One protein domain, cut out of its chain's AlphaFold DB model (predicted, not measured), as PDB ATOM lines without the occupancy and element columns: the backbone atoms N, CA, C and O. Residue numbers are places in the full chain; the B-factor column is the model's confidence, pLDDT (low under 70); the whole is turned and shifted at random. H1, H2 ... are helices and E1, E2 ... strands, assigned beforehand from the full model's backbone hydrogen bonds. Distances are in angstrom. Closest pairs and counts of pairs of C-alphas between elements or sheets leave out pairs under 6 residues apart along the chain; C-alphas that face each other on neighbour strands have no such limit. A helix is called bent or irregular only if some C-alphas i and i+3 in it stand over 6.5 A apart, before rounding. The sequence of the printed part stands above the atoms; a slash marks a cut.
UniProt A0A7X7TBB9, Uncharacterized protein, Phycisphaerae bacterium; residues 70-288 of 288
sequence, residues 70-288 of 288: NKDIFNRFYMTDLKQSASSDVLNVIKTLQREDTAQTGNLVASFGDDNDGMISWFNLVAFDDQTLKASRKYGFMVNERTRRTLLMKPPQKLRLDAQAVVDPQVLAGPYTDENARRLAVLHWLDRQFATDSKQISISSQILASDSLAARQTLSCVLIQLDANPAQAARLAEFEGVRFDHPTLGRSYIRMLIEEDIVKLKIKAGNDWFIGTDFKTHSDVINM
ATOM      1  N   ASN A  70     105.076  96.375  37.926       84.50
ATOM      2  CA  ASN A  70     105.634  95.381  37.021       84.50
ATOM      3  C   ASN A  70     104.574  94.602  36.223       84.50
ATOM      4  O   ASN A  70     104.815  94.264  35.068       84.50
ATOM      5  N   LYS A  71     103.419  94.267  36.804       88.94
ATOM      6  CA  LYS A  71     102.392  93.516  36.062       88.94
ATOM      7  C   LYS A  71     101.684  94.405  35.062       88.94
ATOM      8  O   LYS A  71     101.528  94.020  33.909       88.94
ATOM      9  N   ASP A  72     101.298  95.597  35.485       88.06
ATOM     10  CA  ASP A  72     100.484  96.475  34.655       88.06
ATOM     11  C   ASP A  72     101.289  97.088  33.499       88.06
ATOM     12  O   ASP A  72     100.744  97.272  32.406       88.06
ATOM     13  N   ILE A  73     102.591  97.338  33.686       89.88
ATOM     14  CA  ILE A  73     103.495  97.763  32.604       89.88
ATOM     15  C   ILE A  73     103.672  96.637  31.575       89.88
ATOM     16  O   ILE A  73     103.482  96.870  30.381       89.88
ATOM     17  N   PHE A  74     103.995  95.413  32.011       95.31
ATOM     18  CA  PHE A  74     104.352  94.326  31.091       95.31
ATOM     19  C   PHE A  74     103.154  93.549  30.531       95.31
ATOM     20  O   PHE A  74     103.282  92.938  29.475       95.31
ATOM     21  N   ASN A  75     101.971  93.595  31.150       94.62
ATOM     22  CA  ASN A  75     100.768  92.989  30.566       94.62
ATOM     23  C   ASN A  75     100.497  93.521  29.151       94.62
ATOM     24  O   ASN A  75     100.120  92.763  28.267       94.62
ATOM     25  N   ARG A  76     100.767  94.806  28.911       91.44
ATOM     26  CA  ARG A  76     100.557  95.456  27.610       91.44
ATOM     27  C   ARG A  76     101.574  95.032  26.564       91.44
ATOM     28  O   ARG A  76     101.210  94.788  25.416       91.44
ATOM     29  N   PHE A  77     102.825  94.855  26.982       96.12
ATOM     30  CA  PHE A  77     103.845  94.208  26.164       96.12
ATOM     31  C   PHE A  77     103.390  92.813  25.707       96.12
ATOM     32  O   PHE A  77     103.565  92.447  24.545       96.12
ATOM     33  N   TYR A  78     102.772  92.035  26.601       96.62
ATOM     34  CA  TYR A  78     102.292  90.688  26.287       96.62
ATOM     35  C   TYR A  78     100.974  90.648  25.502       96.62
ATOM     36  O   TYR A  78     100.719  89.646  24.853       96.62
ATOM     37  N   MET A  79     100.178  91.721  25.497       96.38
ATOM     38  CA  MET A  79      98.953  91.828  24.683       96.38
ATOM     39  C   MET A  79      99.215  92.092  23.193       96.38
ATOM     40  O   MET A  79      98.293  91.996  22.389       96.38
ATOM     41  N   THR A  80     100.436  92.483  22.821       97.31
ATOM     42  CA  THR A  80     100.796  92.756  21.423       97.31
ATOM     43  C   THR A  80     101.427  91.522  20.793       97.31
ATOM     44  O   THR A  80     102.531  91.146  21.178       97.31
ATOM     45  N   ASP A  81     100.797  90.934  19.783       98.00
ATOM     46  CA  ASP A  81     101.312  89.760  19.081       98.00
ATOM     47  C   ASP A  81     102.034  90.165  17.795       98.00
ATOM     48  O   ASP A  81     101.476  90.828  16.909       98.00
ATOM     49  N   LEU A  82     103.302  89.760  17.677       98.38
ATOM     50  CA  LEU A  82     104.097  90.034  16.482       98.38
ATOM     51  C   LEU A  82     103.475  89.359  15.256       98.38
ATOM     52  O   LEU A  82     102.898  88.277  15.356       98.38
ATOM     53  N   LYS A  83     103.590  90.010  14.094       98.31
ATOM     54  CA  LYS A  83     102.973  89.628  12.808       98.31
ATOM     55  C   LYS A  83     101.439  89.644  12.781       98.31
ATOM     56  O   LYS A  83     100.865  89.502  11.703       98.31
ATOM     57  N   GLN A  84     100.763  89.844  13.916       98.12
ATOM     58  CA  GLN A  84      99.301  89.790  14.010       98.12
ATOM     59  C   GLN A  84      98.685  91.153  14.335       98.12
ATOM     60  O   GLN A  84      97.823  91.628  13.583       98.12
ATOM     61  N   SER A  85      99.146  91.804  15.408       98.12
ATOM     62  CA  SER A  85      98.588  93.072  15.884       98.12
ATOM     63  C   SER A  85      98.846  94.206  14.894       98.12
ATOM     64  O   SER A  85      99.983  94.436  14.472       98.12
ATOM     65  N   ALA A  86      97.787  94.922  14.516       97.62
ATOM     66  CA  ALA A  86      97.881  96.162  13.753       97.62
ATOM     67  C   ALA A  86      98.092  97.369  14.683       97.62
ATOM     68  O   ALA A  86      97.909  97.283  15.899       97.62
ATOM     69  N   SER A  87      98.428  98.525  14.108       96.00
ATOM     70  CA  SER A  87      98.603  99.770  14.867       96.00
ATOM     71  C   SER A  87      97.355 100.183  15.653       96.00
ATOM     72  O   SER A  87      97.476 100.628  16.791       96.00
ATOM     73  N   SER A  88      96.157  99.964  15.101       95.25
ATOM     74  CA  SER A  88      94.886 100.224  15.789       95.25
ATOM     75  C   SER A  88      94.710  99.377  17.048       95.25
ATOM     76  O   SER A  88      94.241  99.883  18.064       95.25
ATOM     77  N   ASP A  89      95.107  98.104  16.994       96.44
ATOM     78  CA  ASP A  89      94.978  97.178  18.123       96.44
ATOM     79  C   ASP A  89      95.917  97.608  19.251       96.44
ATOM     80  O   ASP A  89      95.513  97.706  20.408       96.44
ATOM     81  N   VAL A  90      97.156  97.951  18.885       96.69
ATOM     82  CA  VAL A  90      98.190  98.400  19.823       96.69
ATOM     83  C   VAL A  90      97.812  99.726  20.477       96.69
ATOM     84  O   VAL A  90      97.922  99.848  21.694       96.69
ATOM     85  N   LEU A  91      97.327 100.713  19.718       94.31
ATOM     86  CA  LEU A  91      96.951 102.024  20.263       94.31
ATOM     87  C   LEU A  91      95.862 101.930  21.340       94.31
ATOM     88  O   LEU A  91      95.892 102.696  22.301       94.31
ATOM     89  N   ASN A  92      94.951 100.964  21.214       92.00
ATOM     90  CA  ASN A  92      93.882 100.745  22.188       92.00
ATOM     91  C   ASN A  92      94.373 100.132  23.509       92.00
ATOM     92  O   ASN A  92      93.701 100.282  24.527       92.00
ATOM     93  N   VAL A  93      95.517  99.437  23.509       94.31
ATOM     94  CA  VAL A  93      96.014  98.693  24.683       94.31
ATOM     95  C   VAL A  93      97.289  99.273  25.287       94.31
ATOM     96  O   VAL A  93      97.567  99.046  26.464       94.31
ATOM     97  N   ILE A  94      98.085 100.021  24.516       93.31
ATOM     98  CA  ILE A  94      99.418 100.463  24.947       93.31
ATOM     99  C   ILE A  94      99.345 101.528  26.054       93.31
ATOM    100  O   ILE A  94     100.202 101.563  26.942       93.31
ATOM    101  N   LYS A  95      98.286 102.347  26.059       90.31
ATOM    102  CA  LYS A  95      98.014 103.361  27.082       90.31
ATOM    103  C   LYS A  95      96.836 102.925  27.948       90.31
ATOM    104  O   LYS A  95      95.699 102.930  27.489       90.31
ATOM    105  N   THR A  96      97.091 102.592  29.209       83.25
ATOM    106  CA  THR A  96      96.019 102.254  30.166       83.25
ATOM    107  C   THR A  96      96.034 103.131  31.404       83.25
ATOM    108  O   THR A  96      95.000 103.267  32.061       83.25
ATOM    109  N   LEU A  97      97.160 103.766  31.726       79.75
ATOM    110  CA  LEU A  97      97.232 104.649  32.877       79.75
ATOM    111  C   LEU A  97      96.922 106.075  32.459       79.75
ATOM    112  O   LEU A  97      97.401 106.581  31.447       79.75
ATOM    113  N   GLN A  98      96.165 106.765  33.306       83.88
ATOM    114  CA  GLN A  98      95.844 108.176  33.091       83.88
ATOM    115  C   GLN A  98      97.087 109.079  33.084       83.88
ATOM    116  O   GLN A  98      97.022 110.175  32.541       83.88
ATOM    117  N   ARG A  99      98.192 108.628  33.689       85.94
ATOM    118  CA  ARG A  99      99.452 109.378  33.819       85.94
ATOM    119  C   ARG A  99     100.478 109.074  32.736       85.94
ATOM    120  O   ARG A  99     101.565 109.624  32.778       85.94
ATOM    121  N   GLU A 100     100.163 108.175  31.813       92.44
ATOM    122  CA  GLU A 100     101.076 107.875  30.719       92.44
ATOM    123  C   GLU A 100     100.901 108.853  29.577       92.44
ATOM    124  O   GLU A 100      99.783 109.209  29.181       92.44
ATOM    125  N   ASP A 101     102.030 109.198  28.992       95.25
ATOM    126  CA  ASP A 101     102.104 109.901  27.736       95.25
ATOM    127  C   ASP A 101     102.334 108.910  26.603       95.25
ATOM    128  O   ASP A 101     102.787 107.778  26.782       95.25
ATOM    129  N   THR A 102     101.976 109.343  25.402       96.00
ATOM    130  CA  THR A 102     102.173 108.558  24.188       96.00
ATOM    131  C   THR A 102     102.953 109.371  23.184       96.00
ATOM    132  O   THR A 102     102.585 110.509  22.899       96.00
ATOM    133  N   ALA A 103     103.979 108.764  22.605       96.12
ATOM    134  CA  ALA A 103     104.697 109.305  21.462       96.12
ATOM    135  C   ALA A 103     104.470 108.389  20.259       96.12
ATOM    136  O   ALA A 103     104.337 107.173  20.414       96.12
ATOM    137  N   GLN A 104     104.413 108.965  19.062       95.81
ATOM    138  CA  GLN A 104     104.183 108.217  17.827       95.81
ATOM    139  C   GLN A 104     105.021 108.807  16.691       95.81
ATOM    140  O   GLN A 104     105.209 110.022  16.618       95.81
ATOM    141  N   THR A 105     105.496 107.948  15.796       95.00
ATOM    142  CA  THR A 105     106.042 108.317  14.483       95.00
ATOM    143  C   THR A 105     105.282 107.543  13.398       95.00
ATOM    144  O   THR A 105     104.252 106.934  13.682       95.00
ATOM    145  N   GLY A 106     105.752 107.561  12.145       92.88
ATOM    146  CA  GLY A 106     105.076 106.868  11.042       92.88
ATOM    147  C   GLY A 106     104.872 105.363  11.271       92.88
ATOM    148  O   GLY A 106     103.838 104.833  10.878       92.88
ATOM    149  N   ASN A 107     105.818 104.689  11.930       97.00
ATOM    150  CA  ASN A 107     105.800 103.239  12.144       97.00
ATOM    151  C   ASN A 107     106.173 102.822  13.578       97.00
ATOM    152  O   ASN A 107     106.470 101.654  13.823       97.00
ATOM    153  N   LEU A 108     106.157 103.752  14.535       97.69
ATOM    154  CA  LEU A 108     106.466 103.485  15.940       97.69
ATOM    155  C   LEU A 108     105.405 104.107  16.837       97.69
ATOM    156  O   LEU A 108     104.991 105.247  16.633       97.69
ATOM    157  N   VAL A 109     105.019 103.378  17.875       97.38
ATOM    158  CA  VAL A 109     104.167 103.876  18.954       97.38
ATOM    159  C   VAL A 109     104.837 103.533  20.274       97.38
ATOM    160  O   VAL A 109     105.252 102.395  20.489       97.38
ATOM    161  N   ALA A 110     104.924 104.506  21.171       97.56
ATOM    162  CA  ALA A 110     105.380 104.297  22.531       97.56
ATOM    163  C   ALA A 110     104.375 104.857  23.538       97.56
ATOM    164  O   ALA A 110     103.801 105.924  23.324       97.56
ATOM    165  N   SER A 111     104.203 104.144  24.645       97.19
ATOM    166  CA  SER A 111     103.569 104.627  25.872       97.19
ATOM    167  C   SER A 111     104.630 104.665  26.957       97.19
ATOM    168  O   SER A 111     105.366 103.691  27.109       97.19
ATOM    169  N   PHE A 112     104.743 105.767  27.681       96.94
ATOM    170  CA  PHE A 112     105.749 105.935  28.724       96.94
ATOM    171  C   PHE A 112     105.201 106.765  29.876       96.94
ATOM    172  O   PHE A 112     104.216 107.490  29.729       96.94
ATOM    173  N   GLY A 113     105.838 106.653  31.031       95.06
ATOM    174  CA  GLY A 113     105.460 107.410  32.212       95.06
ATOM    175  C   GLY A 113     106.432 107.187  33.354       95.06
ATOM    176  O   GLY A 113     107.374 106.398  33.249       95.06
ATOM    177  N   ASP A 114     106.178 107.893  34.443       94.56
ATOM    178  CA  ASP A 114     106.877 107.734  35.703       94.56
ATOM    179  C   ASP A 114     105.905 107.725  36.892       94.56
ATOM    180  O   ASP A 114     104.703 108.009  36.784       94.56
ATOM    181  N   ASP A 115     106.408 107.305  38.052       90.81
ATOM    182  CA  ASP A 115     105.713 107.523  39.308       90.81
ATOM    183  C   ASP A 115     105.846 108.989  39.740       90.81
ATOM    184  O   ASP A 115     106.702 109.733  39.275       90.81
ATOM    185  N   ASN A 116     104.985 109.427  40.660       85.25
ATOM    186  CA  ASN A 116     104.928 110.837  41.076       85.25
ATOM    187  C   ASN A 116     106.254 111.396  41.617       85.25
ATOM    188  O   ASN A 116     106.417 112.613  41.671       85.25
ATOM    189  N   ASP A 117     107.146 110.519  42.076       85.50
ATOM    190  CA  ASP A 117     108.432 110.893  42.650       85.50
ATOM    191  C   ASP A 117     109.574 110.790  41.615       85.50
ATOM    192  O   ASP A 117     110.722 111.078  41.960       85.50
ATOM    193  N   GLY A 118     109.283 110.375  40.372       86.06
ATOM    194  CA  GLY A 118     110.259 110.146  39.300       86.06
ATOM    195  C   GLY A 118     111.229 108.993  39.584       86.06
ATOM    196  O   GLY A 118     112.292 108.904  38.980       86.06
ATOM    197  N   MET A 119     110.902 108.139  40.552       89.88
ATOM    198  CA  MET A 119     111.756 107.057  41.039       89.88
ATOM    199  C   MET A 119     111.504 105.748  40.304       89.88
ATOM    200  O   MET A 119     112.328 104.836  40.365       89.88
ATOM    201  N   ILE A 120     110.340 105.612  39.679       93.00
ATOM    202  CA  ILE A 120     110.035 104.515  38.772       93.00
ATOM    203  C   ILE A 120     109.661 105.138  37.444       93.00
ATOM    204  O   ILE A 120     108.729 105.927  37.405       93.00
ATOM    205  N   SER A 121     110.347 104.754  36.378       95.62
ATOM    206  CA  SER A 121     109.993 105.128  35.012       95.62
ATOM    207  C   SER A 121     109.874 103.880  34.151       95.62
ATOM    208  O   SER A 121     110.433 102.813  34.453       95.62
ATOM    209  N   TRP A 122     109.056 103.980  33.113       96.88
ATOM    210  CA  TRP A 122     108.784 102.872  32.218       96.88
ATOM    211  C   TRP A 122     108.417 103.334  30.822       96.88
ATOM    212  O   TRP A 122     107.886 104.425  30.606       96.88
ATOM    213  N   PHE A 123     108.594 102.417  29.876       97.50
ATOM    214  CA  PHE A 123     107.995 102.540  28.561       97.50
ATOM    215  C   PHE A 123     107.608 101.179  27.982       97.50
ATOM    216  O   PHE A 123     108.213 100.145  28.266       97.50
ATOM    217  N   ASN A 124     106.608 101.203  27.110       98.00
ATOM    218  CA  ASN A 124     106.322 100.169  26.131       98.00
ATOM    219  C   ASN A 124     106.469 100.792  24.748       98.00
ATOM    220  O   ASN A 124     105.851 101.817  24.475       98.00
ATOM    221  N   LEU A 125     107.268 100.182  23.883       98.06
ATOM    222  CA  LEU A 125     107.533 100.646  22.525       98.06
ATOM    223  C   LEU A 125     107.187  99.528  21.550       98.06
ATOM    224  O   LEU A 125     107.621  98.397  21.745       98.06
ATOM    225  N   VAL A 126     106.434  99.834  20.499       98.50
ATOM    226  CA  VAL A 126     106.075  98.895  19.433       98.50
ATOM    227  C   VAL A 126     106.411  99.517  18.085       98.50
ATOM    228  O   VAL A 126     105.990 100.635  17.788       98.50
ATOM    229  N   ALA A 127     107.166  98.779  17.278       98.44
ATOM    230  CA  ALA A 127     107.477  99.109  15.899       98.44
ATOM    231  C   ALA A 127     106.652  98.242  14.947       98.44
ATOM    232  O   ALA A 127     106.477  97.037  15.165       98.44
ATOM    233  N   PHE A 128     106.183  98.857  13.872       98.50
ATOM    234  CA  PHE A 128     105.412  98.222  12.815       98.50
ATOM    235  C   PHE A 128     106.288  98.043  11.579       98.50
ATOM    236  O   PHE A 128     107.183  98.838  11.308       98.50
ATOM    237  N   ASP A 129     106.067  96.955  10.856       97.94
ATOM    238  CA  ASP A 129     106.668  96.757   9.542       97.94
ATOM    239  C   ASP A 129     105.977  97.645   8.494       97.94
ATOM    240  O   ASP A 129     104.748  97.703   8.441       97.94
ATOM    241  N   ASP A 130     106.759  98.332   7.660       95.75
ATOM    242  CA  ASP A 130     106.242  99.349   6.732       95.75
ATOM    243  C   ASP A 130     105.380  98.756   5.606       95.75
ATOM    244  O   ASP A 130     104.536  99.451   5.040       95.75
ATOM    245  N   GLN A 131     105.579  97.479   5.263       96.62
ATOM    246  CA  GLN A 131     104.849  96.823   4.174       96.62
ATOM    247  C   GLN A 131     103.542  96.202   4.665       96.62
ATOM    248  O   GLN A 131     102.498  96.336   4.027       96.62
ATOM    249  N   THR A 132     103.601  95.505   5.795       97.19
ATOM    250  CA  THR A 132     102.470  94.749   6.348       97.19
ATOM    251  C   THR A 132     101.641  95.556   7.346       97.19
ATOM    252  O   THR A 132     100.505  95.176   7.636       97.19
ATOM    253  N   LEU A 133     102.189  96.655   7.879       96.81
ATOM    254  CA  LEU A 133     101.612  97.467   8.958       96.81
ATOM    255  C   LEU A 133     101.299  96.655  10.228       96.81
ATOM    256  O   LEU A 133     100.440  97.026  11.034       96.81
ATOM    257  N   LYS A 134     101.988  95.523  10.405       98.38
ATOM    258  CA  LYS A 134     101.876  94.642  11.569       98.38
ATOM    259  C   LYS A 134     103.030  94.868  12.528       98.38
ATOM    260  O   LYS A 134     104.127  95.237  12.112       98.38
ATOM    261  N   ALA A 135     102.786  94.634  13.816       98.44
ATOM    262  CA  ALA A 135     103.819  94.716  14.840       98.44
ATOM    263  C   ALA A 135     104.971  93.761  14.489       98.44
ATOM    264  O   ALA A 135     104.773  92.553  14.363       98.44
ATOM    265  N   SER A 136     106.172  94.305  14.320       98.56
ATOM    266  CA  SER A 136     107.376  93.544  13.968       98.56
ATOM    267  C   SER A 136     108.393  93.535  15.099       98.56
ATOM    268  O   SER A 136     109.161  92.583  15.220       98.56
ATOM    269  N   ARG A 137     108.382  94.555  15.963       98.62
ATOM    270  CA  ARG A 137     109.240  94.634  17.148       98.62
ATOM    271  C   ARG A 137     108.477  95.258  18.303       98.62
ATOM    272  O   ARG A 137     107.643  96.136  18.102       98.62
ATOM    273  N   LYS A 138     108.768  94.819  19.520       98.44
ATOM    274  CA  LYS A 138     108.239  95.415  20.745       98.44
ATOM    275  C   LYS A 138     109.258  95.352  21.871       98.44
ATOM    276  O   LYS A 138     110.030  94.397  21.969       98.44
ATOM    277  N   TYR A 139     109.216  96.349  22.744       98.56
ATOM    278  CA  TYR A 139     110.114  96.518  23.878       98.56
ATOM    279  C   TYR A 139     109.303  96.957  25.094       98.56
ATOM    280  O   TYR A 139     108.485  97.869  24.996       98.56
ATOM    281  N   GLY A 140     109.522  96.305  26.228       97.88
ATOM    282  CA  GLY A 140     108.961  96.681  27.519       97.88
ATOM    283  C   GLY A 140     110.102  96.976  28.476       97.88
ATOM    284  O   GLY A 140     111.000  96.151  28.643       97.88
ATOM    285  N   PHE A 141     110.080  98.144  29.101       98.06
ATOM    286  CA  PHE A 141     111.133  98.591  29.996       98.06
ATOM    287  C   PHE A 141     110.547  99.161  31.276       98.06
ATOM    288  O   PHE A 141     109.550  99.878  31.250       98.06
ATOM    289  N   MET A 142     111.202  98.865  32.393       97.06
ATOM    290  CA  MET A 142     110.963  99.533  33.664       97.06
ATOM    291  C   MET A 142     112.267  99.619  34.443       97.06
ATOM    292  O   MET A 142     112.999  98.629  34.549       97.06
ATOM    293  N   VAL A 143     112.518 100.778  35.036       96.12
ATOM    294  CA  VAL A 143     113.557 100.975  36.041       96.12
ATOM    295  C   VAL A 143     112.921 101.496  37.323       96.12
ATOM    296  O   VAL A 143     111.981 102.283  37.304       96.12
ATOM    297  N   ASN A 144     113.408 101.004  38.454       94.69
ATOM    298  CA  ASN A 144     113.035 101.458  39.780       94.69
ATOM    299  C   ASN A 144     114.315 101.841  40.512       94.69
ATOM    300  O   ASN A 144     115.142 100.980  40.809       94.69
ATOM    301  N   GLU A 145     114.456 103.131  40.784       90.56
ATOM    302  CA  GLU A 145     115.591 103.752  41.457       90.56
ATOM    303  C   GLU A 145     115.252 104.194  42.888       90.56
ATOM    304  O   GLU A 145     116.049 104.891  43.520       90.56
ATOM    305  N   ARG A 146     114.085 103.795  43.428       84.81
ATOM    306  CA  ARG A 146     113.548 104.297  44.704       84.81
ATOM    307  C   ARG A 146     114.574 104.272  45.822       84.81
ATOM    308  O   ARG A 146     114.818 103.237  46.444       84.81
ATOM    309  N   THR A 147     115.051 105.453  46.207       74.44
ATOM    310  CA  THR A 147     115.878 105.604  47.398       74.44
ATOM    311  C   THR A 147     115.020 105.452  48.663       74.44
ATOM    312  O   THR A 147     114.225 106.341  48.969       74.44
ATOM    313  N   ARG A 148     115.121 104.347  49.425       64.25
ATOM    314  CA  ARG A 148     114.437 104.249  50.732       64.25
ATOM    315  C   ARG A 148     114.931 105.374  51.649       64.25
ATOM    316  O   ARG A 148     116.129 105.547  51.829       64.25
ATOM    317  N   ARG A 149     113.997 106.098  52.280       55.97
ATOM    318  CA  ARG A 149     114.290 107.190  53.233       55.97
ATOM    319  C   ARG A 149     114.938 106.726  54.547       55.97
ATOM    320  O   ARG A 149     115.331 107.560  55.356       55.97
ATOM    321  N   THR A 150     115.033 105.423  54.803       63.19
ATOM    322  CA  THR A 150     115.662 104.901  56.019       63.19
ATOM    323  C   THR A 150     117.178 104.810  55.850       63.19
ATOM    324  O   THR A 150     117.670 104.047  55.027       63.19
ATOM    325  N   LEU A 151     117.914 105.537  56.699       64.06
ATOM    326  CA  LEU A 151     119.385 105.675  56.739       64.06
ATOM    327  C   LEU A 151     120.204 104.362  56.768       64.06
ATOM    328  O   LEU A 151     121.425 104.414  56.687       64.06
ATOM    329  N   LEU A 152     119.566 103.198  56.905       72.00
ATOM    330  CA  LEU A 152     120.222 101.911  57.160       72.00
ATOM    331  C   LEU A 152     120.011 100.856  56.062       72.00
ATOM    332  O   LEU A 152     120.554  99.762  56.183       72.00
ATOM    333  N   MET A 153     119.235 101.131  55.007       66.94
ATOM    334  CA  MET A 153     118.981 100.138  53.952       66.94
ATOM    335  C   MET A 153     119.386 100.667  52.580       66.94
ATOM    336  O   MET A 153     118.948 101.743  52.177       66.94
ATOM    337  N   LYS A 154     120.178  99.876  51.839       67.31
ATOM    338  CA  LYS A 154     120.437 100.148  50.423       67.31
ATOM    339  C   LYS A 154     119.087 100.151  49.689       67.31
ATOM    340  O   LYS A 154     118.278  99.247  49.921       67.31
ATOM    341  N   PRO A 155     118.807 101.172  48.877       67.88
ATOM    342  CA  PRO A 155     117.539 101.252  48.184       67.88
ATOM    343  C   PRO A 155     117.351 100.124  47.177       67.88
ATOM    344  O   PRO A 155     118.346  99.713  46.575       67.88
ATOM    345  N   PRO A 156     116.108  99.638  46.989       80.19
ATOM    346  CA  PRO A 156     115.847  98.651  45.968       80.19
ATOM    347  C   PRO A 156     116.052  99.294  44.596       80.19
ATOM    348  O   PRO A 156     115.315 100.203  44.225       80.19
ATOM    349  N   GLN A 157     117.061  98.833  43.868       90.69
ATOM    350  CA  GLN A 157     117.390  99.295  42.529       90.69
ATOM    351  C   GLN A 157     117.293  98.126  41.567       90.69
ATOM    352  O   GLN A 157     118.040  97.146  41.666       90.69
ATOM    353  N   LYS A 158     116.353  98.220  40.629       95.31
ATOM    354  CA  LYS A 158     116.090  97.136  39.691       95.31
ATOM    355  C   LYS A 158     115.630  97.655  38.338       95.31
ATOM    356  O   LYS A 158     114.886  98.623  38.258       95.31
ATOM    357  N   LEU A 159     116.046  96.964  37.289       97.12
ATOM    358  CA  LEU A 159     115.717  97.247  35.901       97.12
ATOM    359  C   LEU A 159     115.250  95.962  35.232       97.12
ATOM    360  O   LEU A 159     115.813  94.888  35.470       97.12
ATOM    361  N   ARG A 160     114.218  96.064  34.402       97.69
ATOM    362  CA  ARG A 160     113.761  94.988  33.527       97.69
ATOM    363  C   ARG A 160     113.637  95.509  32.107       97.69
ATOM    364  O   ARG A 160     113.023  96.548  31.889       97.69
ATOM    365  N   LEU A 161     114.184  94.751  31.165       98.44
ATOM    366  CA  LEU A 161     114.012  94.967  29.735       98.44
ATOM    367  C   LEU A 161     113.544  93.658  29.103       98.44
ATOM    368  O   LEU A 161     114.257  92.657  29.140       98.44
ATOM    369  N   ASP A 162     112.365  93.685  28.503       98.62
ATOM    370  CA  ASP A 162     111.864  92.623  27.643       98.62
ATOM    371  C   ASP A 162     111.863  93.137  26.203       98.62
ATOM    372  O   ASP A 162     111.455  94.269  25.946       98.62
ATOM    373  N   ALA A 163     112.288  92.313  25.252       98.69
ATOM    374  CA  ALA A 163     112.168  92.631  23.836       98.69
ATOM    375  C   ALA A 163     111.678  91.415  23.059       98.69
ATOM    376  O   ALA A 163     112.045  90.283  23.366       98.69
ATOM    377  N   GLN A 164     110.850  91.641  22.048       98.75
ATOM    378  CA  GLN A 164     110.539  90.638  21.038       98.75
ATOM    379  C   GLN A 164     110.651  91.274  19.659       98.75
ATOM    380  O   GLN A 164     110.221  92.412  19.471       98.75
ATOM    381  N   ALA A 165     111.215  90.555  18.698       98.81
ATOM    382  CA  ALA A 165     111.388  91.066  17.348       98.81
ATOM    383  C   ALA A 165     111.336  89.947  16.308       98.81
ATOM    384  O   ALA A 165     111.887  88.872  16.530       98.81
ATOM    385  N   VAL A 166     110.713  90.228  15.165       98.69
ATOM    386  CA  VAL A 166     110.816  89.414  13.951       98.69
ATOM    387  C   VAL A 166     112.176  89.700  13.319       98.69
ATOM    388  O   VAL A 166     112.437  90.816  12.869       98.69
ATOM    389  N   VAL A 167     113.062  88.714  13.354       98.50
ATOM    390  CA  VAL A 167     114.437  88.792  12.866       98.50
ATOM    391  C   VAL A 167     114.446  88.695  11.347       98.50
ATOM    392  O   VAL A 167     113.786  87.839  10.761       98.50
ATOM    393  N   ASP A 168     115.239  89.553  10.708       97.50
ATOM    394  CA  ASP A 168     115.451  89.500   9.264       97.50
ATOM    395  C   ASP A 168     115.988  88.109   8.851       97.50
ATOM    396  O   ASP A 168     116.988  87.649   9.423       97.50
ATOM    397  N   PRO A 169     115.382  87.435   7.853       97.81
ATOM    398  CA  PRO A 169     115.867  86.153   7.352       97.81
ATOM    399  C   PRO A 169     117.352  86.159   6.972       97.81
ATOM    400  O   PRO A 169     118.030  85.151   7.160       97.81
ATOM    401  N   GLN A 170     117.892  87.284   6.491       98.00
ATOM    402  CA  GLN A 170     119.312  87.429   6.162       98.00
ATOM    403  C   GLN A 170     120.207  87.353   7.403       98.00
ATOM    404  O   GLN A 170     121.312  86.816   7.340       98.00
ATOM    405  N   VAL A 171     119.728  87.852   8.546       98.12
ATOM    406  CA  VAL A 171     120.434  87.735   9.825       98.12
ATOM    407  C   VAL A 171     120.371  86.296  10.323       98.12
ATOM    408  O   VAL A 171     121.354  85.808  10.857       98.12
ATOM    409  N   LEU A 172     119.278  85.561  10.124       97.94
ATOM    410  CA  LEU A 172     119.212  84.152  10.544       97.94
ATOM    411  C   LEU A 172     120.019  83.214   9.635       97.94
ATOM    412  O   LEU A 172     120.627  82.266  10.130       97.94
ATOM    413  N   ALA A 173     120.043  83.492   8.329       97.75
ATOM    414  CA  ALA A 173     120.713  82.692   7.302       97.75
ATOM    415  C   ALA A 173     122.186  83.076   7.067       97.75
ATOM    416  O   ALA A 173     122.809  82.584   6.125       97.75
ATOM    417  N   GLY A 174     122.746  83.963   7.895       97.62
ATOM    418  CA  GLY A 174     124.152  84.352   7.810       97.62
ATOM    419  C   GLY A 174     125.105  83.144   7.903       97.62
ATOM    420  O   GLY A 174     124.779  82.145   8.552       97.62
ATOM    421  N   PRO A 175     126.293  83.201   7.273       97.94
ATOM    422  CA  PRO A 175     127.271  82.111   7.293       97.94
ATOM    423  C   PRO A 175     128.013  82.055   8.640       97.94
ATOM    424  O   PRO A 175     129.180  82.429   8.747       97.94
ATOM    425  N   TYR A 176     127.318  81.623   9.692       98.06
ATOM    426  CA  TYR A 176     127.870  81.526  11.041       98.06
ATOM    427  C   TYR A 176     128.745  80.286  11.213       98.06
ATOM    428  O   TYR A 176     128.433  79.212  10.705       98.06
ATOM    429  N   THR A 177     129.829  80.432  11.974       97.62
ATOM    430  CA  THR A 177     130.723  79.318  12.320       97.62
ATOM    431  C   THR A 177     130.046  78.296  13.226       97.62
ATOM    432  O   THR A 177     130.316  77.104  13.124       97.62
ATOM    433  N   ASP A 178     129.174  78.768  14.117       97.94
ATOM    434  CA  ASP A 178     128.407  77.957  15.049       97.94
ATOM    435  C   ASP A 178     127.143  78.704  15.517       97.94
ATOM    436  O   ASP A 178     126.875  79.857  15.162       97.94
ATOM    437  N   GLU A 179     126.354  78.027  16.345       97.56
ATOM    438  CA  GLU A 179     125.120  78.568  16.905       97.56
ATOM    439  C   GLU A 179     125.355  79.740  17.882       97.56
ATOM    440  O   GLU A 179     124.501  80.617  18.024       97.56
ATOM    441  N   ASN A 180     126.509  79.797  18.550       98.06
ATOM    442  CA  ASN A 180     126.835  80.881  19.478       98.06
ATOM    443  C   ASN A 180     127.084  82.182  18.712       98.06
ATOM    444  O   ASN A 180     126.547  83.226  19.087       98.06
ATOM    445  N   ALA A 181     127.823  82.099  17.605       98.25
ATOM    446  CA  ALA A 181     128.032  83.199  16.673       98.25
ATOM    447  C   ALA A 181     126.699  83.696  16.092       98.25
ATOM    448  O   ALA A 181     126.471  84.906  16.049       98.25
ATOM    449  N   ARG A 182     125.780  82.783  15.736       98.38
ATOM    450  CA  ARG A 182     124.425  83.147  15.288       98.38
ATOM    451  C   ARG A 182     123.659  83.931  16.355       98.38
ATOM    452  O   ARG A 182     123.120  84.996  16.066       98.38
ATOM    453  N   ARG A 183     123.626  83.441  17.598       98.44
ATOM    454  CA  ARG A 183     122.946  84.128  18.714       98.44
ATOM    455  C   ARG A 183     123.528  85.512  18.979       98.44
ATOM    456  O   ARG A 183     122.774  86.466  19.153       98.44
ATOM    457  N   LEU A 184     124.851  85.633  18.979       98.31
ATOM    458  CA  LEU A 184     125.524  86.911  19.180       98.31
ATOM    459  C   LEU A 184     125.201  87.894  18.044       98.31
ATOM    460  O   LEU A 184     124.900  89.056  18.307       98.31
ATOM    461  N   ALA A 185     125.156  87.423  16.794       98.50
ATOM    462  CA  ALA A 185     124.754  88.237  15.650       98.50
ATOM    463  C   ALA A 185     123.297  88.723  15.745       98.50
ATOM    464  O   ALA A 185     123.031  89.898  15.477       98.50
ATOM    465  N   VAL A 186     122.370  87.861  16.178       98.62
ATOM    466  CA  VAL A 186     120.969  88.236  16.443       98.62
ATOM    467  C   VAL A 186     120.879  89.276  17.563       98.62
ATOM    468  O   VAL A 186     120.149  90.255  17.422       98.62
ATOM    469  N   LEU A 187     121.650  89.124  18.644       98.56
ATOM    470  CA  LEU A 187     121.661  90.081  19.753       98.56
ATOM    471  C   LEU A 187     122.223  91.451  19.331       98.56
ATOM    472  O   LEU A 187     121.627  92.479  19.644       98.56
ATOM    473  N   HIS A 188     123.313  91.472  18.557       98.62
ATOM    474  CA  HIS A 188     123.862  92.692  17.947       98.62
ATOM    475  C   HIS A 188     122.869  93.354  16.986       98.62
ATOM    476  O   HIS A 188     122.766  94.579  16.930       98.62
ATOM    477  N   TRP A 189     122.131  92.564  16.203       98.62
ATOM    478  CA  TRP A 189     121.060  93.089  15.357       98.62
ATOM    479  C   TRP A 189     119.943  93.716  16.196       98.62
ATOM    480  O   TRP A 189     119.533  94.836  15.897       98.62
ATOM    481  N   LEU A 190     119.507  93.052  17.268       98.62
ATOM    482  CA  LEU A 190     118.449  93.544  18.148       98.62
ATOM    483  C   LEU A 190     118.838  94.858  18.843       98.62
ATOM    484  O   LEU A 190     118.009  95.766  18.905       98.62
ATOM    485  N   ASP A 191     120.089  94.995  19.297       98.50
ATOM    486  CA  ASP A 191     120.616  96.254  19.845       98.50
ATOM    487  C   ASP A 191     120.562  97.392  18.813       98.50
ATOM    488  O   ASP A 191     120.072  98.481  19.118       98.50
ATOM    489  N   ARG A 192     120.959  97.135  17.557       98.56
ATOM    490  CA  ARG A 192     120.863  98.133  16.474       98.56
ATOM    491  C   ARG A 192     119.421  98.536  16.164       98.56
ATOM    492  O   ARG A 192     119.168  99.722  15.937       98.56
ATOM    493  N   GLN A 193     118.489  97.579  16.153       98.38
ATOM    494  CA  GLN A 193     117.063  97.873  15.962       98.38
ATOM    495  C   GLN A 193     116.545  98.754  17.097       98.38
ATOM    496  O   GLN A 193     116.021  99.836  16.845       98.38
ATOM    497  N   PHE A 194     116.803  98.362  18.347       98.44
ATOM    498  CA  PHE A 194     116.385  99.136  19.509       98.44
ATOM    499  C   PHE A 194     117.008 100.540  19.528       98.44
ATOM    500  O   PHE A 194     116.323 101.521  19.810       98.44
ATOM    501  N   ALA A 195     118.289 100.675  19.180       98.06
ATOM    502  CA  ALA A 195     118.965 101.964  19.059       98.06
ATOM    503  C   ALA A 195     118.329 102.874  17.997       98.06
ATOM    504  O   ALA A 195     118.251 104.090  18.189       98.06
ATOM    505  N   THR A 196     117.880 102.294  16.884       97.75
ATOM    506  CA  THR A 196     117.210 103.021  15.800       97.75
ATOM    507  C   THR A 196     115.813 103.459  16.228       97.75
ATOM    508  O   THR A 196     115.493 104.643  16.131       97.75
ATOM    509  N   ASP A 197     115.019 102.528  16.759       97.94
ATOM    510  CA  ASP A 197     113.641 102.761  17.196       97.94
ATOM    511  C   ASP A 197     113.593 103.788  18.348       97.94
ATOM    512  O   ASP A 197     112.844 104.765  18.288       97.94
ATOM    513  N   SER A 198     114.462 103.639  19.357       96.56
ATOM    514  CA  SER A 198     114.566 104.589  20.477       96.56
ATOM    515  C   SER A 198     114.944 105.994  20.010       96.56
ATOM    516  O   SER A 198     114.282 106.960  20.377       96.56
ATOM    517  N   LYS A 199     115.947 106.138  19.132       96.81
ATOM    518  CA  LYS A 199     116.371 107.450  18.617       96.81
ATOM    519  C   LYS A 199     115.230 108.209  17.934       96.81
ATOM    520  O   LYS A 199     115.157 109.428  18.077       96.81
ATOM    521  N   GLN A 200     114.370 107.515  17.188       95.81
ATOM    522  CA  GLN A 200     113.238 108.147  16.506       95.81
ATOM    523  C   GLN A 200     112.214 108.710  17.493       95.81
ATOM    524  O   GLN A 200     111.678 109.793  17.270       95.81
ATOM    525  N   ILE A 201     111.961 107.999  18.592       93.19
ATOM    526  CA  ILE A 201     110.892 108.353  19.525       93.19
ATOM    527  C   ILE A 201     111.357 109.278  20.662       93.19
ATOM    528  O   ILE A 201     110.585 110.122  21.120       93.19
ATOM    529  N   SER A 202     112.628 109.189  21.077       88.25
ATOM    530  CA  SER A 202     113.203 109.958  22.194       88.25
ATOM    531  C   SER A 202     113.186 111.474  21.987       88.25
ATOM    532  O   SER A 202     113.262 112.214  22.961       88.25
ATOM    533  N   ILE A 203     113.038 111.958  20.750       85.69
ATOM    534  CA  ILE A 203     112.892 113.397  20.456       85.69
ATOM    535  C   ILE A 203     111.654 113.983  21.160       85.69
ATOM    536  O   ILE A 203     111.624 115.168  21.480       85.69
ATOM    537  N   SER A 204     110.648 113.149  21.434       85.94
ATOM    538  CA  SER A 204     109.364 113.582  21.987       85.94
ATOM    539  C   SER A 204     109.359 113.738  23.512       85.94
ATOM    540  O   SER A 204     108.447 114.366  24.041       85.94
ATOM    541  N   SER A 205     110.316 113.142  24.239       92.88
ATOM    542  CA  SER A 205     110.286 113.112  25.708       92.88
ATOM    543  C   SER A 205     111.651 112.832  26.332       92.88
ATOM    544  O   SER A 205     112.342 111.879  25.963       92.88
ATOM    545  N   GLN A 206     111.993 113.618  27.356       94.31
ATOM    546  CA  GLN A 206     113.208 113.426  28.149       94.31
ATOM    547  C   GLN A 206     113.185 112.111  28.942       94.31
ATOM    548  O   GLN A 206     114.221 111.460  29.041       94.31
ATOM    549  N   ILE A 207     112.025 111.705  29.479       93.44
ATOM    550  CA  ILE A 207     111.879 110.441  30.226       93.44
ATOM    551  C   ILE A 207     112.214 109.274  29.297       93.44
ATOM    552  O   ILE A 207     113.090 108.465  29.590       93.44
ATOM    553  N   LEU A 208     111.603 109.259  28.111       95.12
ATOM    554  CA  LEU A 208     111.825 108.214  27.119       95.12
ATOM    555  C   LEU A 208     113.279 108.176  26.626       95.12
ATOM    556  O   LEU A 208     113.811 107.096  26.370       95.12
ATOM    557  N   ALA A 209     113.930 109.336  26.493       96.44
ATOM    558  CA  ALA A 209     115.349 109.428  26.157       96.44
ATOM    559  C   ALA A 209     116.247 108.820  27.249       96.44
ATOM    560  O   ALA A 209     117.123 108.009  26.937       96.44
ATOM    561  N   SER A 210     116.009 109.174  28.516       96.50
ATOM    562  CA  SER A 210     116.746 108.644  29.669       96.50
ATOM    563  C   SER A 210     116.558 107.131  29.822       96.50
ATOM    564  O   SER A 210     117.540 106.395  29.927       96.50
ATOM    565  N   ASP A 211     115.318 106.650  29.745       96.94
ATOM    566  CA  ASP A 211     114.999 105.227  29.875       96.94
ATOM    567  C   ASP A 211     115.585 104.405  28.721       96.94
ATOM    568  O   ASP A 211     116.166 103.336  28.926       96.94
ATOM    569  N   SER A 212     115.500 104.926  27.492       97.50
ATOM    570  CA  SER A 212     116.117 104.288  26.326       97.50
ATOM    571  C   SER A 212     117.632 104.193  26.481       97.50
ATOM    572  O   SER A 212     118.225 103.169  26.142       97.50
ATOM    573  N   LEU A 213     118.275 105.231  27.024       97.44
ATOM    574  CA  LEU A 213     119.706 105.211  27.302       97.44
ATOM    575  C   LEU A 213     120.062 104.143  28.348       97.44
ATOM    576  O   LEU A 213     121.004 103.383  28.125       97.44
ATOM    577  N   ALA A 214     119.296 104.031  29.435       97.50
ATOM    578  CA  ALA A 214     119.504 103.014  30.469       97.50
ATOM    579  C   ALA A 214     119.338 101.581  29.921       97.50
ATOM    580  O   ALA A 214     120.169 100.700  30.181       97.50
ATOM    581  N   ALA A 215     118.314 101.351  29.097       98.00
ATOM    582  CA  ALA A 215     118.105 100.084  28.399       98.00
ATOM    583  C   ALA A 215     119.278  99.745  27.459       98.00
ATOM    584  O   ALA A 215     119.809  98.632  27.502       98.00
ATOM    585  N   ARG A 216     119.740 100.716  26.658       97.75
ATOM    586  CA  ARG A 216     120.888 100.542  25.750       97.75
ATOM    587  C   ARG A 216     122.191 100.289  26.496       97.75
ATOM    588  O   ARG A 216     122.969  99.434  26.081       97.75
ATOM    589  N   GLN A 217     122.433 100.998  27.597       97.94
ATOM    590  CA  GLN A 217     123.600 100.765  28.446       97.94
ATOM    591  C   GLN A 217     123.592  99.333  28.990       97.94
ATOM    592  O   GLN A 217     124.622  98.661  28.957       97.94
ATOM    593  N   THR A 218     122.427  98.849  29.426       98.31
ATOM    594  CA  THR A 218     122.263  97.472  29.904       98.31
ATOM    595  C   THR A 218     122.600  96.458  28.804       98.31
ATOM    596  O   THR A 218     123.408  95.559  29.036       98.31
ATOM    597  N   LEU A 219     122.043  96.622  27.597       98.25
ATOM    598  CA  LEU A 219     122.347  95.772  26.434       98.25
ATOM    599  C   LEU A 219     123.832  95.810  26.058       98.25
ATOM    600  O   LEU A 219     124.441  94.767  25.831       98.25
ATOM    601  N   SER A 220     124.434  96.997  26.065       97.81
ATOM    602  CA  SER A 220     125.854  97.177  25.754       97.81
ATOM    603  C   SER A 220     126.750  96.438  26.750       97.81
ATOM    604  O   SER A 220     127.713  95.798  26.342       97.81
ATOM    605  N   CYS A 221     126.422  96.465  28.049       97.81
ATOM    606  CA  CYS A 221     127.175  95.722  29.067       97.81
ATOM    607  C   CYS A 221     127.160  94.213  28.793       97.81
ATOM    608  O   CYS A 221     128.188  93.548  28.916       97.81
ATOM    609  N   VAL A 222     126.003  93.682  28.393       98.25
ATOM    610  CA  VAL A 222     125.874  92.278  28.001       98.25
ATOM    611  C   VAL A 222     126.724  91.980  26.770       98.25
ATOM    612  O   VAL A 222     127.484  91.013  26.790       98.25
ATOM    613  N   LEU A 223     126.591  92.779  25.708       98.50
ATOM    614  CA  LEU A 223     127.319  92.572  24.456       98.50
ATOM    615  C   LEU A 223     128.829  92.589  24.690       98.50
ATOM    616  O   LEU A 223     129.501  91.659  24.268       98.50
ATOM    617  N   ILE A 224     129.344  93.547  25.467       98.31
ATOM    618  CA  ILE A 224     130.764  93.605  25.845       98.31
ATOM    619  C   ILE A 224     131.214  92.304  26.526       98.31
ATOM    620  O   ILE A 224     132.277  91.772  26.202       98.31
ATOM    621  N   GLN A 225     130.420  91.768  27.459       98.12
ATOM    622  CA  GLN A 225     130.768  90.523  28.145       98.12
ATOM    623  C   GLN A 225     130.730  89.307  27.205       98.12
ATOM    624  O   GLN A 225     131.607  88.444  27.288       98.12
ATOM    625  N   LEU A 226     129.728  89.219  26.329       98.19
ATOM    626  CA  LEU A 226     129.586  88.108  25.387       98.19
ATOM    627  C   LEU A 226     130.607  88.173  24.249       98.19
ATOM    628  O   LEU A 226     131.111  87.132  23.849       98.19
ATOM    629  N   ASP A 227     130.968  89.361  23.776       98.19
ATOM    630  CA  ASP A 227     132.031  89.547  22.786       98.19
ATOM    631  C   ASP A 227     133.393  89.136  23.373       98.19
ATOM    632  O   ASP A 227     134.211  88.520  22.690       98.19
ATOM    633  N   ALA A 228     133.623  89.407  24.664       98.06
ATOM    634  CA  ALA A 228     134.819  88.951  25.372       98.06
ATOM    635  C   ALA A 228     134.835  87.430  25.622       98.06
ATOM    636  O   ALA A 228     135.909  86.833  25.723       98.06
ATOM    637  N   ASN A 229     133.666  86.789  25.735       97.88
ATOM    638  CA  ASN A 229     133.546  85.342  25.911       97.88
ATOM    639  C   ASN A 229     132.351  84.753  25.130       97.88
ATOM    640  O   ASN A 229     131.314  84.433  25.729       97.88
ATOM    641  N   PRO A 230     132.504  84.534  23.808       97.88
ATOM    642  CA  PRO A 230     131.401  84.101  22.945       97.88
ATOM    643  C   PRO A 230     130.810  82.741  23.322       97.88
ATOM    644  O   PRO A 230     129.632  82.485  23.073       97.88
ATOM    645  N   ALA A 231     131.584  81.873  23.982       97.81
ATOM    646  CA  ALA A 231     131.101  80.573  24.443       97.81
ATOM    647  C   ALA A 231     129.947  80.698  25.458       97.81
ATOM    648  O   ALA A 231     129.107  79.801  25.541       97.81
ATOM    649  N   GLN A 232     129.846  81.816  26.192       98.12
ATOM    650  CA  GLN A 232     128.715  82.062  27.094       98.12
ATOM    651  C   GLN A 232     127.387  82.245  26.354       98.12
ATOM    652  O   GLN A 232     126.339  81.993  26.948       98.12
ATOM    653  N   ALA A 233     127.399  82.608  25.066       98.19
ATOM    654  CA  ALA A 233     126.177  82.773  24.280       98.19
ATOM    655  C   ALA A 233     125.368  81.467  24.154       98.19
ATOM    656  O   ALA A 233     124.152  81.523  23.960       98.19
ATOM    657  N   ALA A 234     125.998  80.299  24.343       97.94
ATOM    658  CA  ALA A 234     125.306  79.012  24.418       97.94
ATOM    659  C   ALA A 234     124.227  78.992  25.515       97.94
ATOM    660  O   ALA A 234     123.151  78.428  25.325       97.94
ATOM    661  N   ARG A 235     124.493  79.680  26.632       98.38
ATOM    662  CA  ARG A 235     123.623  79.712  27.814       98.38
ATOM    663  C   ARG A 235     122.464  80.692  27.694       98.38
ATOM    664  O   ARG A 235     121.581  80.694  28.544       98.38
ATOM    665  N   LEU A 236     122.429  81.520  26.646       98.38
ATOM    666  CA  LEU A 236     121.318  82.449  26.432       98.38
ATOM    667  C   LEU A 236     119.977  81.718  26.287       98.38
ATOM    668  O   LEU A 236     118.965  82.256  26.723       98.38
ATOM    669  N   ALA A 237     119.974  80.501  25.733       98.00
ATOM    670  CA  ALA A 237     118.763  79.696  25.570       98.00
ATOM    671  C   ALA A 237     118.328  78.959  26.857       98.00
ATOM    672  O   ALA A 237     117.162  78.577  27.003       98.00
ATOM    673  N   GLU A 238     119.249  78.773  27.807       98.19
ATOM    674  CA  GLU A 238     118.999  78.076  29.073       98.19
ATOM    675  C   GLU A 238     118.077  78.898  29.985       98.19
ATOM    676  O   GLU A 238     118.004  80.125  29.886       98.19
ATOM    677  N   PHE A 239     117.371  78.238  30.907       97.50
ATOM    678  CA  PHE A 239     116.526  78.932  31.890       97.50
ATOM    679  C   PHE A 239     117.351  79.793  32.855       97.50
ATOM    680  O   PHE A 239     116.899  80.847  33.297       97.50
ATOM    681  N   GLU A 240     118.572  79.358  33.167       97.62
ATOM    682  CA  GLU A 240     119.557  80.098  33.950       97.62
ATOM    683  C   GLU A 240     120.006  81.395  33.266       97.62
ATOM    684  O   GLU A 240     120.402  82.334  33.960       97.62
ATOM    685  N   GLY A 241     119.960  81.443  31.932       97.81
ATOM    686  CA  GLY A 241     120.494  82.541  31.140       97.81
ATOM    687  C   GLY A 241     122.004  82.748  31.318       97.81
ATOM    688  O   GLY A 241     122.741  81.919  31.864       97.81
ATOM    689  N   VAL A 242     122.475  83.913  30.881       98.44
ATOM    690  CA  VAL A 242     123.838  84.390  31.128       98.44
ATOM    691  C   VAL A 242     123.802  85.392  32.271       98.44
ATOM    692  O   VAL A 242     123.061  86.373  32.238       98.44
ATOM    693  N   ARG A 243     124.625  85.157  33.292       98.06
ATOM    694  CA  ARG A 243     124.857  86.133  34.356       98.06
ATOM    695  C   ARG A 243     125.827  87.205  33.865       98.06
ATOM    696  O   ARG A 243     126.871  86.865  33.316       98.06
ATOM    697  N   PHE A 244     125.535  88.461  34.169       98.06
ATOM    698  CA  PHE A 244     126.453  89.587  34.009       98.06
ATOM    699  C   PHE A 244     126.366  90.521  35.220       98.06
ATOM    700  O   PHE A 244     125.423  90.437  36.011       98.06
ATOM    701  N   ASP A 245     127.348  91.401  35.386       96.81
ATOM    702  CA  ASP A 245     127.330  92.413  36.442       96.81
ATOM    703  C   ASP A 245     127.082  93.794  35.808       96.81
ATOM    704  O   ASP A 245     127.908  94.323  35.067       96.81
ATOM    705  N   HIS A 246     125.909  94.376  36.073       97.06
ATOM    706  CA  HIS A 246     125.560  95.722  35.625       97.06
ATOM    707  C   HIS A 246     126.344  96.756  36.450       97.06
ATOM    708  O   HIS A 246     126.303  96.675  37.682       97.06
ATOM    709  N   PRO A 247     126.988  97.767  35.833       94.69
ATOM    710  CA  PRO A 247     127.884  98.690  36.537       94.69
ATOM    711  C   PRO A 247     127.258  99.403  37.741       94.69
ATOM    712  O   PRO A 247     127.926  99.633  38.745       94.69
ATOM    713  N   THR A 248     125.969  99.740  37.654       93.81
ATOM    714  CA  THR A 248     125.240 100.454  38.717       93.81
ATOM    715  C   THR A 248     124.350  99.544  39.564       93.81
ATOM    716  O   THR A 248     124.213  99.761  40.766       93.81
ATOM    717  N   LEU A 249     123.767  98.500  38.964       95.44
ATOM    718  CA  LEU A 249     122.715  97.683  39.582       95.44
ATOM    719  C   LEU A 249     123.268  96.377  40.183       95.44
ATOM    720  O   LEU A 249     122.628  95.753  41.032       95.44
ATOM    721  N   GLY A 250     124.483  95.976  39.806       95.06
ATOM    722  CA  GLY A 250     125.124  94.756  40.286       95.06
ATOM    723  C   GLY A 250     124.622  93.508  39.564       95.06
ATOM    724  O   GLY A 250     124.522  93.490  38.335       95.06
ATOM    725  N   ARG A 251     124.335  92.439  40.318       96.56
ATOM    726  CA  ARG A 251     124.031  91.119  39.750       96.56
ATOM    727  C   ARG A 251     122.852  91.209  38.784       96.56
ATOM    728  O   ARG A 251     121.804  91.751  39.132       96.56
ATOM    729  N   SER A 252     123.036  90.658  37.590       98.12
ATOM    730  CA  SER A 252     122.077  90.743  36.494       98.12
ATOM    731  C   SER A 252     122.081  89.470  35.646       98.12
ATOM    732  O   SER A 252     123.049  88.707  35.652       98.12
ATOM    733  N   TYR A 253     120.985  89.224  34.933       98.56
ATOM    734  CA  TYR A 253     120.821  88.054  34.073       98.56
ATOM    735  C   TYR A 253     120.126  88.421  32.769       98.56
ATOM    736  O   TYR A 253     119.244  89.285  32.747       98.56
ATOM    737  N   ILE A 254     120.516  87.733  31.702       98.69
ATOM    738  CA  ILE A 254     119.910  87.815  30.376       98.69
ATOM    739  C   ILE A 254     119.523  86.419  29.886       98.69
ATOM    740  O   ILE A 254     120.283  85.465  30.042       98.69
ATOM    741  N   ARG A 255     118.361  86.312  29.245       98.56
ATOM    742  CA  ARG A 255     117.922  85.134  28.492       98.56
ATOM    743  C   ARG A 255     117.468  85.556  27.107       98.56
ATOM    744  O   ARG A 255     116.847  86.609  26.959       98.56
ATOM    745  N   MET A 256     117.755  84.724  26.116       98.69
ATOM    746  CA  MET A 256     117.314  84.913  24.745       98.69
ATOM    747  C   MET A 256     116.860  83.587  24.139       98.69
ATOM    748  O   MET A 256     117.612  82.614  24.128       98.69
ATOM    749  N   LEU A 257     115.651  83.573  23.586       98.50
ATOM    750  CA  LEU A 257     115.112  82.468  22.798       98.50
ATOM    751  C   LEU A 257     114.929  82.922  21.355       98.50
ATOM    752  O   LEU A 257     114.612  84.082  21.104       98.50
ATOM    753  N   ILE A 258     115.148  82.006  20.419       98.25
ATOM    754  CA  ILE A 258     114.851  82.204  19.002       98.25
ATOM    755  C   ILE A 258     113.870  81.098  18.626       98.25
ATOM    756  O   ILE A 258     114.227  79.921  18.662       98.25
ATOM    757  N   GLU A 259     112.636  81.482  18.322       98.00
ATOM    758  CA  GLU A 259     111.551  80.592  17.915       98.00
ATOM    759  C   GLU A 259     111.155  80.954  16.489       98.00
ATOM    760  O   GLU A 259     110.636  82.042  16.252       98.00
ATOM    761  N   GLU A 260     111.440  80.059  15.542       97.06
ATOM    762  CA  GLU A 260     111.324  80.343  14.107       97.06
ATOM    763  C   GLU A 260     112.167  81.572  13.722       97.06
ATOM    764  O   GLU A 260     113.398  81.499  13.708       97.06
ATOM    765  N   ASP A 261     111.517  82.698  13.442       98.19
ATOM    766  CA  ASP A 261     112.128  83.989  13.152       98.19
ATOM    767  C   ASP A 261     111.848  85.047  14.227       98.19
ATOM    768  O   ASP A 261     112.172  86.213  14.035       98.19
ATOM    769  N   ILE A 262     111.269  84.675  15.367       98.62
ATOM    770  CA  ILE A 262     111.025  85.591  16.479       98.62
ATOM    771  C   ILE A 262     112.120  85.411  17.525       98.62
ATOM    772  O   ILE A 262     112.262  84.350  18.135       98.62
ATOM    773  N   VAL A 263     112.871  86.481  17.786       98.69
ATOM    774  CA  VAL A 263     113.747  86.553  18.957       98.69
ATOM    775  C   VAL A 263     112.969  87.103  20.142       98.69
ATOM    776  O   VAL A 263     112.291  88.123  20.031       98.69
ATOM    777  N   LYS A 264     113.097  86.446  21.293       98.69
ATOM    778  CA  LYS A 264     112.566  86.893  22.579       98.69
ATOM    779  C   LYS A 264     113.720  87.105  23.541       98.69
ATOM    780  O   LYS A 264     114.485  86.182  23.804       98.69
ATOM    781  N   LEU A 265     113.828  88.305  24.088       98.69
ATOM    782  CA  LEU A 265     114.877  88.715  25.001       98.69
ATOM    783  C   LEU A 265     114.294  89.133  26.342       98.69
ATOM    784  O   LEU A 265     113.276  89.823  26.404       98.69
ATOM    785  N   LYS A 266     114.989  88.768  27.414       98.62
ATOM    786  CA  LYS A 266     114.670  89.209  28.763       98.62
ATOM    787  C   LYS A 266     115.933  89.524  29.532       98.62
ATOM    788  O   LYS A 266     116.818  88.679  29.641       98.62
ATOM    789  N   ILE A 267     115.980  90.713  30.111       98.50
ATOM    790  CA  ILE A 267     117.050  91.166  30.989       98.50
ATOM    791  C   ILE A 267     116.439  91.609  32.309       98.50
ATOM    792  O   ILE A 267     115.498  92.401  32.341       98.50
ATOM    793  N   LYS A 268     117.006  91.115  33.409       98.25
ATOM    794  CA  LYS A 268     116.724  91.604  34.758       98.25
ATOM    795  C   LYS A 268     118.040  91.992  35.410       98.25
ATOM    796  O   LYS A 268     118.907  91.139  35.600       98.25
ATOM    797  N   ALA A 269     118.179  93.268  35.739       97.94
ATOM    798  CA  ALA A 269     119.370  93.825  36.361       97.94
ATOM    799  C   ALA A 269     119.038  94.410  37.732       97.94
ATOM    800  O   ALA A 269     118.012  95.068  37.887       97.94
ATOM    801  N   GLY A 270     119.881  94.150  38.730       96.00
ATOM    802  CA  GLY A 270     119.639  94.581  40.108       96.00
ATOM    803  C   GLY A 270     119.492  93.420  41.077       96.00
ATOM    804  O   GLY A 270     118.702  92.504  40.851       96.00
ATOM    805  N   ASN A 271     120.217  93.491  42.196       92.94
ATOM    806  CA  ASN A 271     120.180  92.467  43.245       92.94
ATOM    807  C   ASN A 271     118.762  92.207  43.778       92.94
ATOM    808  O   ASN A 271     118.466  91.078  44.164       92.94
ATOM    809  N   ASP A 272     117.886  93.215  43.779       91.88
ATOM    810  CA  ASP A 272     116.525  93.102  44.317       91.88
ATOM    811  C   ASP A 272     115.622  92.151  43.534       91.88
ATOM    812  O   ASP A 272     114.643  91.655  44.086       91.88
ATOM    813  N   TRP A 273     115.948  91.848  42.273       91.75
ATOM    814  CA  TRP A 273     115.258  90.786  41.536       91.75
ATOM    815  C   TRP A 273     115.526  89.395  42.103       91.75
ATOM    816  O   TRP A 273     114.767  88.479  41.813       91.75
ATOM    817  N   PHE A 274     116.608  89.232  42.863       93.81
ATOM    818  CA  PHE A 274     117.155  87.927  43.227       93.81
ATOM    819  C   PHE A 274     117.180  87.697  44.742       93.81
ATOM    820  O   PHE A 274     117.872  86.806  45.240       93.81
ATOM    821  N   ILE A 275     116.443  88.513  45.501       91.12
ATOM    822  CA  ILE A 275     116.278  88.320  46.941       91.12
ATOM    823  C   ILE A 275     115.276  87.184  47.152       91.12
ATOM    824  O   ILE A 275     114.067  87.381  47.083       91.12
ATOM    825  N   GLY A 276     115.795  85.986  47.418       91.81
ATOM    826  CA  GLY A 276     114.988  84.800  47.717       91.81
ATOM    827  C   GLY A 276     114.441  84.059  46.493       91.81
ATOM    828  O   GLY A 276     113.803  83.023  46.663       91.81
ATOM    829  N   THR A 277     114.708  84.540  45.277       94.06
ATOM    830  CA  THR A 277     114.314  83.889  44.019       94.06
ATOM    831  C   THR A 277     115.465  83.886  43.020       94.06
ATOM    832  O   THR A 277     116.168  84.881  42.862       94.06
ATOM    833  N   ASP A 278     115.658  82.770  42.319       95.94
ATOM    834  CA  ASP A 278     116.620  82.694  41.220       95.94
ATOM    835  C   ASP A 278     115.991  83.208  39.923       95.94
ATOM    836  O   ASP A 278     114.788  83.088  39.700       95.94
ATOM    837  N   PHE A 279     116.815  83.708  39.002       96.44
ATOM    838  CA  PHE A 279     116.342  84.197  37.703       96.44
ATOM    839  C   PHE A 279     115.453  83.179  36.964       96.44
ATOM    840  O   PHE A 279     114.390  83.537  36.462       96.44
ATOM    841  N   LYS A 280     115.846  81.899  36.978       96.69
ATOM    842  CA  LYS A 280     115.136  80.799  36.312       96.69
ATOM    843  C   LYS A 280     113.767  80.457  36.903       96.69
ATOM    844  O   LYS A 280     112.993  79.767  36.250       96.69
ATOM    845  N   THR A 281     113.473  80.891  38.131       97.00
ATOM    846  CA  THR A 281     112.189  80.602  38.792       97.00
ATOM    847  C   THR A 281     111.153  81.696  38.563       97.00
ATOM    848  O   THR A 281     109.993  81.541  38.946       97.00
ATOM    849  N   HIS A 282     111.536  82.806  37.931       95.62
ATOM    850  CA  HIS A 282     110.608  83.873  37.593       95.62
ATOM    851  C   HIS A 282     109.616  83.407  36.519       95.62
ATOM    852  O   HIS A 282     110.016  82.927  35.459       95.62
ATOM    853  N   SER A 283     108.316  83.588  36.764       95.81
ATOM    854  CA  SER A 283     107.257  83.111  35.864       95.81
ATOM    855  C   SER A 283     107.362  83.689  34.453       95.81
ATOM    856  O   SER A 283     107.150  82.976  33.478       95.81
ATOM    857  N   ASP A 284     107.743  84.959  34.328       94.69
ATOM    858  CA  ASP A 284     107.957  85.611  33.040       94.69
ATOM    859  C   ASP A 284     109.199  85.084  32.310       94.69
ATOM    860  O   ASP A 284     109.240  85.150  31.090       94.69
ATOM    861  N   VAL A 285     110.198  84.555  33.028       96.06
ATOM    862  CA  VAL A 285     111.362  83.887  32.422       96.06
ATOM    863  C   VAL A 285     110.978  82.495  31.940       96.06
ATOM    864  O   VAL A 285     111.390  82.116  30.851       96.06
ATOM    865  N   ILE A 286     110.196  81.744  32.719       96.19
ATOM    866  CA  ILE A 286     109.758  80.386  32.362       96.19
ATOM    867  C   ILE A 286     108.874  80.412  31.110       96.19
ATOM    868  O   ILE A 286     109.102  79.623  30.199       96.19
ATOM    869  N   ASN A 287     107.921  81.346  31.062       93.75
ATOM    870  CA  ASN A 287     106.913  81.460  30.006       93.75
ATOM    871  C   ASN A 287     107.329  82.418  28.876       93.75
ATOM    872  O   ASN A 287     106.475  83.130  28.345       93.75
ATOM    873  N   MET A 288     108.631  82.517  28.575       91.69
ATOM    874  CA  MET A 288     109.105  83.341  27.454       91.69
ATOM    875  C   MET A 288     108.560  82.834  26.128       91.69
ATOM    876  O   MET A 288     108.625  81.619  25.870       91.69
TER     877      MET A 288
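Overview. This is residues 70 to 288 of the 288 residues of an uncharacterized protein of Phycisphaerae bacterium (UniProt A0A7X7TBB9). One large, twisted sheet of eight strands makes a wall through the domain, with the long helical hairpin H4 and H5 laid across one face and the shorter hairpin H1 and H2 along the strands on part of the other: three layers. H6 stands beside E7 and E6, at the sheet's level. The printed part has 219 residues with eight named helices and eight named strands, in the order H1 H2 E1 E2 E3 E4 E5 H3 H4 H5 H6 E6 E7 E8 H7 H8; the sheet's order is E1 E2 E3 E4 E5 E8 E7 E6, all antiparallel, and the class is mixed. The whole is compact, with a radius of gyration of the C-alphas of 17.0 A and spans of 55 by 41 by 29 A.

Arrangement. E1, residues 101 to 104, E2, 108 to 114, E3, 120 to 128, E4, 135 to 144, and E5, 158 to 166, form a meander, each strand the antiparallel neighbour of the one before; N 139 and O 125 are 2.8 A apart, within hydrogen-bond range. E6, 242 to 246, E7, 250 to 259, and E8, 262 to 269, form another, and E8 is the neighbour of E5, with N 163 and O 265 at 2.9 A. H4, residues 179 to 204, and H5, 206 to 228, touch, opposite ways at a shallow tilt of 16 degrees, closest at the C-alphas of Ser 202 and Ala 209, 4.5 A. They run across the strands, at heights over the sheet of 9.4 A and 8.9 A. On the opposite face, H1, 70 to 79, and H2, 87 to 94, run along the strands. H6, 230 to 237, touches residues 179 to 184 of H4. H3, 169 to 172, is not on the sheet but touches H4. H7, 271 to 274, is over none of the strands; H8, 283 to 286, only grazes the sheet. Every O i to N i+4 pair is within hydrogen-bond range in H5, but 4 of 6 in H1, 3 of 4 in H2, 20 of 22 in H4 and 0 of 4 in H6, where 4 of 5 O i to N i+3 pairs are.

Along the chain. H4 is 38.7 A long, H5 32.8 A and E7 29.8 A. H1 begins at C-alpha 70 (105.634, 95.381, 37.021); H8 ends at C-alpha 286 (109.758, 80.386, 32.362). H4 and H6 are only just irregular: C-alphas 200 and 203 are 6.6 A apart, 234 and 237 6.7 A.

Size, cuts and confidence. The C-alphas farthest apart, of Gln 131 and Leu 152, are 55.4 A apart. The printed part has no cut. The link E4 to E5, residues 145 to 157, is long. Mean pLDDT of the printed part is 94.7; residues 148 to 151 and 153 to 155 are under 70.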